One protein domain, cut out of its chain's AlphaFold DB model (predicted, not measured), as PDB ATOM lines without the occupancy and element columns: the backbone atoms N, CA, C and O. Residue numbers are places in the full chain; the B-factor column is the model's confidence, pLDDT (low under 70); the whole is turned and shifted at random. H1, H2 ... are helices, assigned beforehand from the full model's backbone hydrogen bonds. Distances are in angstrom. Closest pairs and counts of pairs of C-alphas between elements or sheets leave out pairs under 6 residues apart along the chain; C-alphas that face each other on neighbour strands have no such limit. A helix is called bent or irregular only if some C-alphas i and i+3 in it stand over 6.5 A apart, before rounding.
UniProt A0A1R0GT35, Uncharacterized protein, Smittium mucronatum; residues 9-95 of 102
ATOM      1  N   TYR A   9      82.725  17.104 -28.921       79.94
ATOM      2  CA  TYR A   9      83.178  17.595 -27.619       79.94
ATOM      3  C   TYR A   9      82.114  18.377 -26.844       79.94
ATOM      4  O   TYR A   9      81.972  18.159 -25.643       79.94
ATOM      5  N   LYS A  10      81.336  19.256 -27.497       80.31
ATOM      6  CA  LYS A  10      80.292  20.033 -26.798       80.31
ATOM      7  C   LYS A  10      79.201  19.115 -26.232       80.31
ATOM      8  O   LYS A  10      78.777  19.305 -25.094       80.31
ATOM      9  N   GLY A  11      78.810  18.094 -26.998       83.12
ATOM     10  CA  GLY A  11      77.859  17.072 -26.555       83.12
ATOM     11  C   GLY A  11      78.408  16.230 -25.402       83.12
ATOM     12  O   GLY A  11      77.735  16.078 -24.389       83.12
ATOM     13  N   LEU A  12      79.656  15.758 -25.507       88.50
ATOM     14  CA  LEU A  12      80.315  14.987 -24.444       88.50
ATOM     15  C   LEU A  12      80.404  15.757 -23.123       88.50
ATOM     16  O   LEU A  12      80.070  15.207 -22.077       88.50
ATOM     17  N   ILE A  13      80.818  17.027 -23.166       89.50
ATOM     18  CA  ILE A  13      80.915  17.865 -21.964       89.50
ATOM     19  C   ILE A  13      79.524  18.088 -21.363       89.50
ATOM     20  O   ILE A  13      79.354  17.947 -20.154       89.50
ATOM     21  N   SER A  14      78.518  18.380 -22.193       87.88
ATOM     22  CA  SER A  14      77.136  18.539 -21.726       87.88
ATOM     23  C   SER A  14      76.624  17.275 -21.032       87.88
ATOM     24  O   SER A  14      76.107  17.363 -19.918       87.88
ATOM     25  N   SER A  15      76.833  16.102 -21.632       90.00
ATOM     26  CA  SER A  15      76.444  14.822 -21.038       90.00
ATOM     27  C   SER A  15      77.198  14.527 -19.742       90.00
ATOM     28  O   SER A  15      76.586  14.065 -18.784       90.00
ATOM     29  N   ALA A  16      78.499  14.826 -19.672       93.38
ATOM     30  CA  ALA A  16      79.299  14.628 -18.462       93.38
ATOM     31  C   ALA A  16      78.798  15.491 -17.293       93.38
ATOM     32  O   ALA A  16      78.698  15.005 -16.164       93.38
ATOM     33  N   VAL A  17      78.426  16.746 -17.564       92.31
ATOM     34  CA  VAL A  17      77.811  17.632 -16.564       92.31
ATOM     35  C   VAL A  17      76.498  17.030 -16.070       92.31
ATOM     36  O   VAL A  17      76.333  16.847 -14.865       92.31
ATOM     37  N   VAL A  18      75.593  16.648 -16.977       91.75
ATOM     38  CA  VAL A  18      74.305  16.042 -16.594       91.75
ATOM     39  C   VAL A  18      74.528  14.786 -15.753       91.75
ATOM     40  O   VAL A  18      73.968  14.669 -14.669       91.75
ATOM     41  N   PHE A  19      75.403  13.886 -16.198       93.19
ATOM     42  CA  PHE A  19      75.682  12.631 -15.505       93.19
ATOM     43  C   PHE A  19      76.272  12.833 -14.103       93.19
ATOM     44  O   PHE A  19      75.984  12.054 -13.200       93.19
ATOM     45  N   THR A  20      77.061  13.889 -13.899       92.31
ATOM     46  CA  THR A  20      77.683  14.182 -12.600       92.31
ATOM     47  C   THR A  20      76.678  14.763 -11.606       92.31
ATOM     48  O   THR A  20      76.652  14.361 -10.444       92.31
ATOM     49  N   PHE A  21      75.827  15.692 -12.048       89.50
ATOM     50  CA  PHE A  21      74.909  16.397 -11.149       89.50
ATOM     51  C   PHE A  21      73.586  15.658 -10.920       89.50
ATOM     52  O   PHE A  21      73.008  15.790  -9.842       89.50
ATOM     53  N   SER A  22      73.113  14.846 -11.872       88.75
ATOM     54  CA  SER A  22      71.822  14.153 -11.737       88.75
ATOM     55  C   SER A  22      71.735  13.237 -10.500       88.75
ATOM     56  O   SER A  22      70.726  13.297  -9.796       88.75
ATOM     57  N   PRO A  23      72.757  12.422 -10.169       92.12
ATOM     58  CA  PRO A  23      72.728  11.567  -8.983       92.12
ATOM     59  C   PRO A  23      72.764  12.349  -7.665       92.12
ATOM     60  O   PRO A  23      72.190  11.902  -6.672       92.12
ATOM     61  N   MET A  24      73.395  13.532  -7.641       89.00
ATOM     62  CA  MET A  24      73.486  14.356  -6.429       89.00
ATOM     63  C   MET A  24      72.102  14.760  -5.915       89.00
ATOM     64  O   MET A  24      71.890  14.817  -4.706       89.00
ATOM     65  N   CYS A  25      71.129  14.958  -6.810       86.12
ATOM     66  CA  CYS A  25      69.744  15.225  -6.428       86.12
ATOM     67  C   CYS A  25      69.150  14.098  -5.563       86.12
ATOM     68  O   CYS A  25      68.451  14.379  -4.591       86.12
ATOM     69  N   GLY A  26      69.473  12.837  -5.871       84.94
ATOM     70  CA  GLY A  26      69.031  11.673  -5.095       84.94
ATOM     71  C   GLY A  26      69.701  11.563  -3.724       84.94
ATOM     72  O   GLY A  26      69.083  11.074  -2.785       84.94
ATOM     73  N   ILE A  27      70.929  12.071  -3.586       89.19
ATOM     74  CA  ILE A  27      71.643  12.131  -2.300       89.19
ATOM     75  C   ILE A  27      71.075  13.246  -1.416       89.19
ATOM     76  O   ILE A  27      70.987  13.084  -0.204       89.19
ATOM     77  N   ILE A  28      70.696  14.378  -2.011       87.94
ATOM     78  CA  ILE A  28      70.234  15.567  -1.285       87.94
ATOM     79  C   ILE A  28      68.769  15.428  -0.845       87.94
ATOM     80  O   ILE A  28      68.410  15.888   0.235       87.94
ATOM     81  N   SER A  29      67.923  14.780  -1.650       86.31
ATOM     82  CA  SER A  29      66.482  14.672  -1.387       86.31
ATOM     83  C   SER A  29      66.124  14.124   0.014       86.31
ATOM     84  O   SER A  29      65.348  14.790   0.698       86.31
ATOM     85  N   PRO A  30      66.713  13.020   0.521       87.31
ATOM     86  CA  PRO A  30      66.359  12.436   1.820       87.31
ATOM     87  C   PRO A  30      66.556  13.381   3.009       87.31
ATOM     88  O   PRO A  30      65.818  13.290   3.985       87.31
ATOM     89  N   TYR A  31      67.495  14.330   2.920       86.75
ATOM     90  CA  TYR A  31      67.735  15.318   3.977       86.75
ATOM     91  C   TYR A  31      66.552  16.273   4.187       86.75
ATOM     92  O   TYR A  31      66.428  16.872   5.252       86.75
ATOM     93  N   PHE A  32      65.669  16.407   3.195       84.06
ATOM     94  CA  PHE A  32      64.472  17.247   3.271       84.06
ATOM     95  C   PHE A  32      63.188  16.465   3.582       84.06
ATOM     96  O   PHE A  32      62.151  17.074   3.851       84.06
ATOM     97  N   PHE A  33      63.249  15.130   3.561       85.38
ATOM     98  CA  PHE A  33      62.125  14.225   3.819       85.38
ATOM     99  C   PHE A  33      62.382  13.358   5.061       85.38
ATOM    100  O   PHE A  33      62.166  12.152   5.051       85.38
ATOM    101  N   VAL A  34      62.867  13.987   6.133       86.38
ATOM    102  CA  VAL A  34      63.087  13.346   7.440       86.38
ATOM    103  C   VAL A  34      61.782  13.333   8.243       86.38
ATOM    104  O   VAL A  34      60.971  14.249   8.106       86.38
ATOM    105  N   ASP A  35      61.590  12.327   9.103       81.75
ATOM    106  CA  ASP A  35      60.387  12.146   9.938       81.75
ATOM    107  C   ASP A  35      60.028  13.370  10.794       81.75
ATOM    108  O   ASP A  35      58.852  13.624  11.039       81.75
ATOM    109  N   GLU A  36      61.021  14.179  11.176       82.69
ATOM    110  CA  GLU A  36      60.835  15.454  11.884       82.69
ATOM    111  C   GLU A  36      59.965  16.454  11.100       82.69
ATOM    112  O   GLU A  36      59.222  17.239  11.685       82.69
ATOM    113  N   TYR A  37      60.002  16.391   9.767       79.56
ATOM    114  CA  TYR A  37      59.182  17.214   8.873       79.56
ATOM    115  C   TYR A  37      57.876  16.521   8.445       79.56
ATOM    116  O   TYR A  37      57.098  17.079   7.656       79.56
ATOM    117  N   GLY A  38      57.616  15.312   8.949       82.62
ATOM    118  CA  GLY A  38      56.388  14.564   8.713       82.62
ATOM    119  C   GLY A  38      55.168  15.169   9.429       82.62
ATOM    120  O   GLY A  38      55.301  16.008  10.319       82.62
ATOM    121  N   PRO A  39      53.933  14.790   9.044       80.94
ATOM    122  CA  PRO A  39      53.568  13.922   7.919       80.94
ATOM    123  C   PRO A  39      53.422  14.678   6.586       80.94
ATOM    124  O   PRO A  39      53.139  14.076   5.556       80.94
ATOM    125  N   LYS A  40      53.540  16.011   6.599       84.38
ATOM    126  CA  LYS A  40      53.208  16.859   5.442       84.38
ATOM    127  C   LYS A  40      54.419  17.244   4.593       84.38
ATOM    128  O   LYS A  40      54.234  17.606   3.435       84.38
ATOM    129  N   TYR A  41      55.635  17.182   5.145       86.31
ATOM    130  CA  TYR A  41      56.895  17.428   4.431       86.31
ATOM    131  C   TYR A  41      56.895  18.727   3.606       86.31
ATOM    132  O   TYR A  41      57.362  18.765   2.464       86.31
ATOM    133  N   TYR A  42      56.336  19.811   4.157       87.38
ATOM    134  CA  TYR A  42      56.190  21.076   3.428       87.38
ATOM    135  C   TYR A  42      57.533  21.625   2.940       87.38
ATOM    136  O   TYR A  42      57.614  22.100   1.810       87.38
ATOM    137  N   PHE A  43      58.590  21.508   3.748       85.50
ATOM    138  CA  PHE A  43      59.922  21.998   3.393       85.50
ATOM    139  C   PHE A  43      60.492  21.313   2.146       85.50
ATOM    140  O   PHE A  43      60.904  22.007   1.217       85.50
ATOM    141  N   GLY A  44      60.449  19.979   2.076       87.81
ATOM    142  CA  GLY A  44      60.925  19.241   0.903       87.81
ATOM    143  C   GLY A  44      60.133  19.561  -0.362       87.81
ATOM    144  O   GLY A  44      60.719  19.793  -1.420       87.81
ATOM    145  N   ASN A  45      58.807  19.669  -0.248       90.00
ATOM    146  CA  ASN A  45      57.949  20.006  -1.383       90.00
ATOM    147  C   ASN A  45      58.168  21.441  -1.884       90.00
ATOM    148  O   ASN A  45      58.301  21.652  -3.088       90.00
ATOM    149  N   ILE A  46      58.255  22.428  -0.985       92.19
ATOM    150  CA  ILE A  46      58.523  23.827  -1.357       92.19
ATOM    151  C   ILE A  46      59.891  23.944  -2.034       92.19
ATOM    152  O   ILE A  46      60.008  24.619  -3.056       92.19
ATOM    153  N   PHE A  47      60.909  23.259  -1.510       91.12
ATOM    154  CA  PHE A  47      62.244  23.252  -2.104       91.12
ATOM    155  C   PHE A  47      62.239  22.651  -3.518       91.12
ATOM    156  O   PHE A  47      62.753  23.266  -4.455       91.12
ATOM    157  N   ALA A  48      61.596  21.495  -3.701       90.38
ATOM    158  CA  ALA A  48      61.486  20.842  -5.005       90.38
ATOM    159  C   ALA A  48      60.722  21.702  -6.028       90.38
ATOM    160  O   ALA A  48      61.190  21.885  -7.154       90.38
ATOM    161  N   ILE A  49      59.584  22.281  -5.630       94.00
ATOM    162  CA  ILE A  49      58.798  23.180  -6.486       94.00
ATOM    163  C   ILE A  49      59.615  24.429  -6.835       94.00
ATOM    164  O   ILE A  49      59.629  24.843  -7.993       94.00
ATOM    165  N   GLY A  50      60.342  25.000  -5.872       94.62
ATOM    166  CA  GLY A  50      61.212  26.153  -6.098       94.62
ATOM    167  C   GLY A  50      62.291  25.879  -7.148       94.62
ATOM    168  O   GLY A  50      62.467  26.675  -8.071       94.62
ATOM    169  N   LEU A  51      62.962  24.727  -7.066       92.38
ATOM    170  CA  LEU A  51      63.951  24.314  -8.067       92.38
ATOM    171  C   LEU A  51      63.330  24.060  -9.446       92.38
ATOM    172  O   LEU A  51      63.937  24.397 -10.464       92.38
ATOM    173  N   LEU A  52      62.117  23.508  -9.496       94.06
ATOM    174  CA  LEU A  52      61.399  23.286 -10.752       94.06
ATOM    175  C   LEU A  52      61.008  24.610 -11.425       94.06
ATOM    176  O   LEU A  52      61.239  24.788 -12.621       94.06
ATOM    177  N   VAL A  53      60.486  25.567 -10.654       97.12
ATOM    178  CA  VAL A  53      60.182  26.919 -11.148       97.12
ATOM    179  C   VAL A  53      61.456  27.611 -11.632       97.12
ATOM    180  O   VAL A  53      61.462  28.196 -12.715       97.12
ATOM    181  N   LEU A  54      62.558  27.496 -10.885       95.81
ATOM    182  CA  LEU A  54      63.854  28.032 -11.296       95.81
ATOM    183  C   LEU A  54      64.313  27.426 -12.633       95.81
ATOM    184  O   LEU A  54      64.688  28.166 -13.540       95.81
ATOM    185  N   SER A  55      64.227  26.104 -12.796       94.44
ATOM    186  CA  SER A  55      64.563  25.417 -14.053       94.44
ATOM    187  C   SER A  55      63.725  25.921 -15.237       94.44
ATOM    188  O   SER A  55      64.263  26.189 -16.318       94.44
ATOM    189  N   MET A  56      62.424  26.129 -15.022       96.25
ATOM    190  CA  MET A  56      61.527  26.683 -16.037       96.25
ATOM    191  C   MET A  56      61.923  28.115 -16.425       96.25
ATOM    192  O   MET A  56      61.997  28.427 -17.615       96.25
ATOM    193  N   LEU A  57      62.248  28.964 -15.444       97.44
ATOM    194  CA  LEU A  57      62.724  30.327 -15.694       97.44
ATOM    195  C   LEU A  57      64.033  30.334 -16.491       97.44
ATOM    196  O   LEU A  57      64.133  31.053 -17.482       97.44
ATOM    197  N   LEU A  58      65.018  29.512 -16.111       95.38
ATOM    198  CA  LEU A  58      66.284  29.407 -16.848       95.38
ATOM    199  C   LEU A  58      66.055  28.976 -18.300       95.38
ATOM    200  O   LEU A  58      66.651  29.548 -19.212       95.38
ATOM    201  N   THR A  59      65.164  28.007 -18.519       94.19
ATOM    202  CA  THR A  59      64.808  27.533 -19.863       94.19
ATOM    203  C   THR A  59      64.180  28.652 -20.692       94.19
ATOM    204  O   THR A  59      64.563  28.864 -21.844       94.19
ATOM    205  N   PHE A  60      63.270  29.427 -20.098       96.12
ATOM    206  CA  PHE A  60      62.659  30.578 -20.755       96.12
ATOM    207  C   PHE A  60      63.693  31.654 -21.122       96.12
ATOM    208  O   PHE A  60      63.717  32.123 -22.262       96.12
ATOM    209  N   PHE A  61      64.588  32.013 -20.195       96.00
ATOM    210  CA  PHE A  61      65.660  32.976 -20.466       96.00
ATOM    211  C   PHE A  61      66.599  32.499 -21.575       96.00
ATOM    212  O   PHE A  61      66.988  33.296 -22.433       96.00
ATOM    213  N   LEU A  62      66.932  31.209 -21.597       92.62
ATOM    214  CA  LEU A  62      67.776  30.626 -22.633       92.62
ATOM    215  C   LEU A  62      67.098  30.676 -24.010       92.62
ATOM    216  O   LEU A  62      67.723  31.091 -24.988       92.62
ATOM    217  N   ALA A  63      65.811  30.332 -24.086       92.69
ATOM    218  CA  ALA A  63      65.034  30.428 -25.320       92.69
ATOM    219  C   ALA A  63      64.943  31.879 -25.827       92.69
ATOM    220  O   ALA A  63      65.163  32.144 -27.013       92.69
ATOM    221  N   ALA A  64      64.691  32.837 -24.930       93.81
ATOM    222  CA  ALA A  64      64.676  34.260 -25.264       93.81
ATOM    223  C   ALA A  64      66.048  34.747 -25.764       93.81
ATOM    224  O   ALA A  64      66.123  35.500 -26.739       93.81
ATOM    225  N   TYR A  65      67.136  34.289 -25.141       93.19
ATOM    226  CA  TYR A  65      68.500  34.583 -25.576       93.19
ATOM    227  C   TYR A  65      68.787  34.035 -26.980       93.19
ATOM    228  O   TYR A  65      69.300  34.766 -27.831       93.19
ATOM    229  N   PHE A  66      68.418  32.782 -27.258       90.38
ATOM    230  CA  PHE A  66      68.586  32.180 -28.584       90.38
ATOM    231  C   PHE A  66      67.789  32.914 -29.655       90.38
ATOM    232  O   PHE A  66      68.343  33.214 -30.715       90.38
ATOM    233  N   LYS A  67      66.539  33.284 -29.360       90.88
ATOM    234  CA  LYS A  67      65.724  34.099 -30.263       90.88
ATOM    235  C   LYS A  67      66.388  35.446 -30.548       90.88
ATOM    236  O   LYS A  67      66.651  35.753 -31.703       90.88
ATOM    237  N   LYS A  68      66.782  36.191 -29.510       90.94
ATOM    238  CA  LYS A  68      67.464  37.487 -29.667       90.94
ATOM    239  C   LYS A  68      68.762  37.374 -30.480       90.94
ATOM    240  O   LYS A  68      69.065  38.253 -31.285       90.94
ATOM    241  N   SER A  69      69.533  36.307 -30.270       88.25
ATOM    242  CA  SER A  69      70.774  36.044 -31.009       88.25
ATOM    243  C   SER A  69      70.501  35.777 -32.491       88.25
ATOM    244  O   SER A  69      71.177  36.339 -33.355       88.25
ATOM    245  N   ASN A  70      69.470  34.986 -32.796       88.62
ATOM    246  CA  ASN A  70      69.030  34.750 -34.169       88.62
ATOM    247  C   ASN A  70      68.512  36.043 -34.827       88.62
ATOM    248  O   ASN A  70      68.976  36.367 -35.919       88.62
ATOM    249  N   ASP A  71      67.662  36.815 -34.141       88.75
ATOM    250  CA  ASP A  71      67.106  38.084 -34.640       88.75
ATOM    251  C   ASP A  71      68.226  39.097 -34.941       88.75
ATOM    252  O   ASP A  71      68.213  39.790 -35.959       88.75
ATOM    253  N   THR A  72      69.254  39.166 -34.088       86.81
ATOM    254  CA  THR A  72      70.427  40.031 -34.314       86.81
ATOM    255  C   THR A  72      71.185  39.632 -35.583       86.81
ATOM    256  O   THR A  72      71.630  40.495 -36.338       86.81
ATOM    257  N   ARG A  73      71.331  38.326 -35.831       83.50
ATOM    258  CA  ARG A  73      72.042  37.789 -37.002       83.50
ATOM    259  C   ARG A  73      71.240  37.898 -38.296       83.50
ATOM    260  O   ARG A  73      71.836  37.879 -39.367       83.50
ATOM    261  N   GLU A  74      69.918  37.961 -38.212       84.94
ATOM    262  CA  GLU A  74      69.046  38.187 -39.364       84.94
ATOM    263  C   GLU A  74      69.041  39.662 -39.777       84.94
ATOM    264  O   GLU A  74      69.181  39.970 -40.957       84.94
ATOM    265  N   ASN A  75      68.995  40.571 -38.800       85.81
ATOM    266  CA  ASN A  75      68.985  42.013 -39.049       85.81
ATOM    267  C   ASN A  75      70.365  42.600 -39.404       85.81
ATOM    268  O   ASN A  75      70.437  43.718 -39.909       85.81
ATOM    269  N   ASN A  76      71.462  41.879 -39.144       82.12
ATOM    270  CA  ASN A  76      72.822  42.319 -39.468       82.12
ATOM    271  C   ASN A  76      73.608  41.223 -40.216       82.12
ATOM    272  O   ASN A  76      74.435  40.526 -39.615       82.12
ATOM    273  N   PRO A  77      73.333  41.023 -41.519       76.94
ATOM    274  CA  PRO A  77      74.014  40.013 -42.316       76.94
ATOM    275  C   PRO A  77      75.478  40.406 -42.559       76.94
ATOM    276  O   PRO A  77      75.785  41.347 -43.288       76.94
ATOM    277  N   ILE A  78      76.400  39.649 -41.964       77.19
ATOM    278  CA  ILE A  78      77.843  39.809 -42.177       77.19
ATOM    279  C   ILE A  78      78.231  39.075 -43.467       77.19
ATOM    280  O   ILE A  78      77.973  37.878 -43.604       77.19
ATOM    281  N   ASN A  79      78.878  39.771 -44.407       74.88
ATOM    282  CA  ASN A  79      79.438  39.143 -45.606       74.88
ATOM    283  C   ASN A  79      80.639  38.259 -45.232       74.88
ATOM    284  O   ASN A  79      81.611  38.726 -44.651       74.88
ATOM    285  N   ILE A  80      80.565  36.977 -45.591       72.56
ATOM    286  CA  ILE A  80      81.549  35.938 -45.222       72.56
ATOM    287  C   ILE A  80      82.444  35.557 -46.417       72.56
ATOM    288  O   ILE A  80      83.243  34.629 -46.331       72.56
ATOM    289  N   LYS A  81      82.293  36.248 -47.558       72.50
ATOM    290  CA  LYS A  81      82.945  35.898 -48.833       72.50
ATOM    291  C   LYS A  81      84.473  35.952 -48.767       72.50
ATOM    292  O   LYS A  81      85.119  35.189 -49.471       72.50
ATOM    293  N   ASP A  82      85.018  36.795 -47.894       76.75
ATOM    294  CA  ASP A  82      86.463  37.017 -47.772       76.75
ATOM    295  C   ASP A  82      87.135  36.093 -46.740       76.75
ATOM    296  O   ASP A  82      88.345  36.166 -46.536       76.75
ATOM    297  N   ILE A  83      86.371  35.219 -46.071       79.19
ATOM    298  CA  ILE A  83      86.887  34.344 -45.012       79.19
ATOM    299  C   ILE A  83      87.152  32.951 -45.579       79.19
ATOM    300  O   ILE A  83      86.271  32.350 -46.198       79.19
ATOM    301  N   SER A  84      88.344  32.406 -45.323       82.88
ATOM    302  CA  SER A  84      88.724  31.067 -45.786       82.88
ATOM    303  C   SER A  84      87.801  29.974 -45.222       82.88
ATOM    304  O   SER A  84      87.321  30.066 -44.090       82.88
ATOM    305  N   GLU A  85      87.579  28.884 -45.966       77.75
ATOM    306  CA  GLU A  85      86.720  27.777 -45.502       77.75
ATOM    307  C   GLU A  85      87.184  27.173 -44.165       77.75
ATOM    308  O   GLU A  85      86.372  26.744 -43.342       77.75
ATOM    309  N   ILE A  86      88.498  27.146 -43.927       79.38
ATOM    310  CA  ILE A  86      89.091  26.625 -42.690       79.38
ATOM    311  C   ILE A  86      88.713  27.519 -41.504       79.38
ATOM    312  O   ILE A  86      88.348  27.016 -40.439       79.38
ATOM    313  N   GLU A  87      88.770  28.837 -41.676       77.38
ATOM    314  CA  GLU A  87      88.352  29.790 -40.648       77.38
ATOM    315  C   GLU A  87      86.842  29.751 -40.427       77.38
ATOM    316  O   GLU A  87      86.398  29.761 -39.278       77.38
ATOM    317  N   GLN A  88      86.049  29.584 -41.489       76.25
ATOM    318  CA  GLN A  88      84.604  29.385 -41.364       76.25
ATOM    319  C   GLN A  88      84.255  28.150 -40.522       76.25
ATOM    320  O   GLN A  88      83.381  28.225 -39.654       76.25
ATOM    321  N   ARG A  89      84.984  27.036 -40.683       74.94
ATOM    322  CA  ARG A  89      84.809  25.835 -39.843       74.94
ATOM    323  C   ARG A  89      85.206  26.059 -38.382       74.94
ATOM    324  O   ARG A  89      84.564  25.508 -37.493       74.94
ATOM    325  N   LYS A  90      86.224  26.882 -38.112       79.50
ATOM    326  CA  LYS A  90      86.640  27.231 -36.737       79.50
ATOM    327  C   LYS A  90      85.641  28.142 -36.018       79.50
ATOM    328  O   LYS A  90      85.640  28.171 -34.790       79.50
ATOM    329  N   MET A  91      84.794  28.870 -36.750       76.50
ATOM    330  CA  MET A  91      83.823  29.794 -36.152       76.50
ATOM    331  C   MET A  91      82.641  29.099 -35.468       76.50
ATOM    332  O   MET A  91      82.049  29.700 -34.576       76.50
ATOM    333  N   VAL A  92      82.320  27.847 -35.811       80.19
ATOM    334  CA  VAL A  92      81.314  27.037 -35.101       80.19
ATOM    335  C   VAL A  92      79.994  27.808 -34.862       80.19
ATOM    336  O   VAL A  92      79.336  28.225 -35.810       80.19
ATOM    337  N   ASP A  93      79.628  28.070 -33.606       75.38
ATOM    338  CA  ASP A  93      78.400  28.722 -33.145       75.38
ATOM    339  C   ASP A  93      78.459  30.245 -33.269       75.38
ATOM    340  O   ASP A  93      77.429  30.922 -33.188       75.38
ATOM    341  N   LYS A  94      79.659  30.782 -33.501       78.69
ATOM    342  CA  LYS A  94      79.897  32.183 -33.856       78.69
ATOM    343  C   LYS A  94      79.729  32.435 -35.352       78.69
ATOM    344  O   LYS A  94      79.764  33.591 -35.764       78.69
ATOM    345  N   HIS A  95      79.544  31.393 -36.165       81.06
ATOM    346  CA  HIS A  95      79.344  31.567 -37.597       81.06
ATOM    347  C   HIS A  95      78.079  32.419 -37.860       81.06
ATOM    348  O   HIS A  95      77.026  32.104 -37.302       81.06
TER     349      HIS A  95
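AT A GLANCE: This is residues 9 to 95 of the 102 residues of an uncharacterized protein of Smittium mucronatum (UniProt A0A1R0GT35). The model is a long, thin, open frame: H1 and H2 make a helical hairpin that opens like a narrow V, meeting only near the link that joins them, while the short helix H3, folded back after the end of H2, lies beyond the first residues of H1 and across an open gap from the last residues of H2. The space between the two long helices is empty, and H3 meets neither of them. The printed part has 87 residues with three named helices, in the order H1, H2, H3, and no named strand; its class is all helix. It is extended, with a radius of gyration of the C-alphas of 21.5 A and spans of 68 by 27 by 8 A.

IN THESE COORDINATES: H1 runs from Tyr 9, whose C-alpha is at (83.178, 17.595, -27.619), to Phe 32, 36.1 A from first to last C-alpha. It has a kink of 26 degrees near residue 26 and is only just irregular: C-alphas 27 and 30 are 6.7 A apart. H2, residues 42 to 75, is the longest helix, 49.1 A from first to last C-alpha; it begins with C-alpha 42 at (56.190, 21.076, 3.428). H3, residues 85 to 94, measures 14.2 A and ends with C-alpha 94 at (79.897, 32.183, -33.856). It is irregular, with C-alphas 90 and 93 standing 9.1 A apart.

HOW THE PARTS SIT: H1 and H2 form a helical hairpin, running opposite ways at a shallow tilt of 21 degrees. They only just touch, with 3 pairs of C-alphas within 8 A, and their closest C-alphas, those of Phe 32 and Gly 44, are 4.7 A apart. H1 touches H2 with residues 29 to 32 alone, and H2 touches H1 with residues 43 to 44 alone. Centre to centre, the two helices are 18.2 A from each other. Residues 9 to 28 of H1 and residues 49 to 72 of H2 stand free. H3 is apart from H1 and apart from H2. In H2 every O i to N i+4 pair is within hydrogen-bond range, against 13 of 20 in H1 and 3 of 6 in H3.

THE WHOLE: The two C-alphas farthest apart, those of Pro 39 and Asp 82, are 68.7 A from each other, while those of Tyr 9 and His 95, the first and last printed residues, are 17.6 A apart. The printed part has no cut. The links from H1 to H2 and from H2 to H3 have 9 residues each, and both are short. Residues 35 to 40, between H1 and H2, stand free. The mean pLDDT of the printed part is 86.5, with a mean of 92 in H2 and 78 in H3, and no printed residue is under 70.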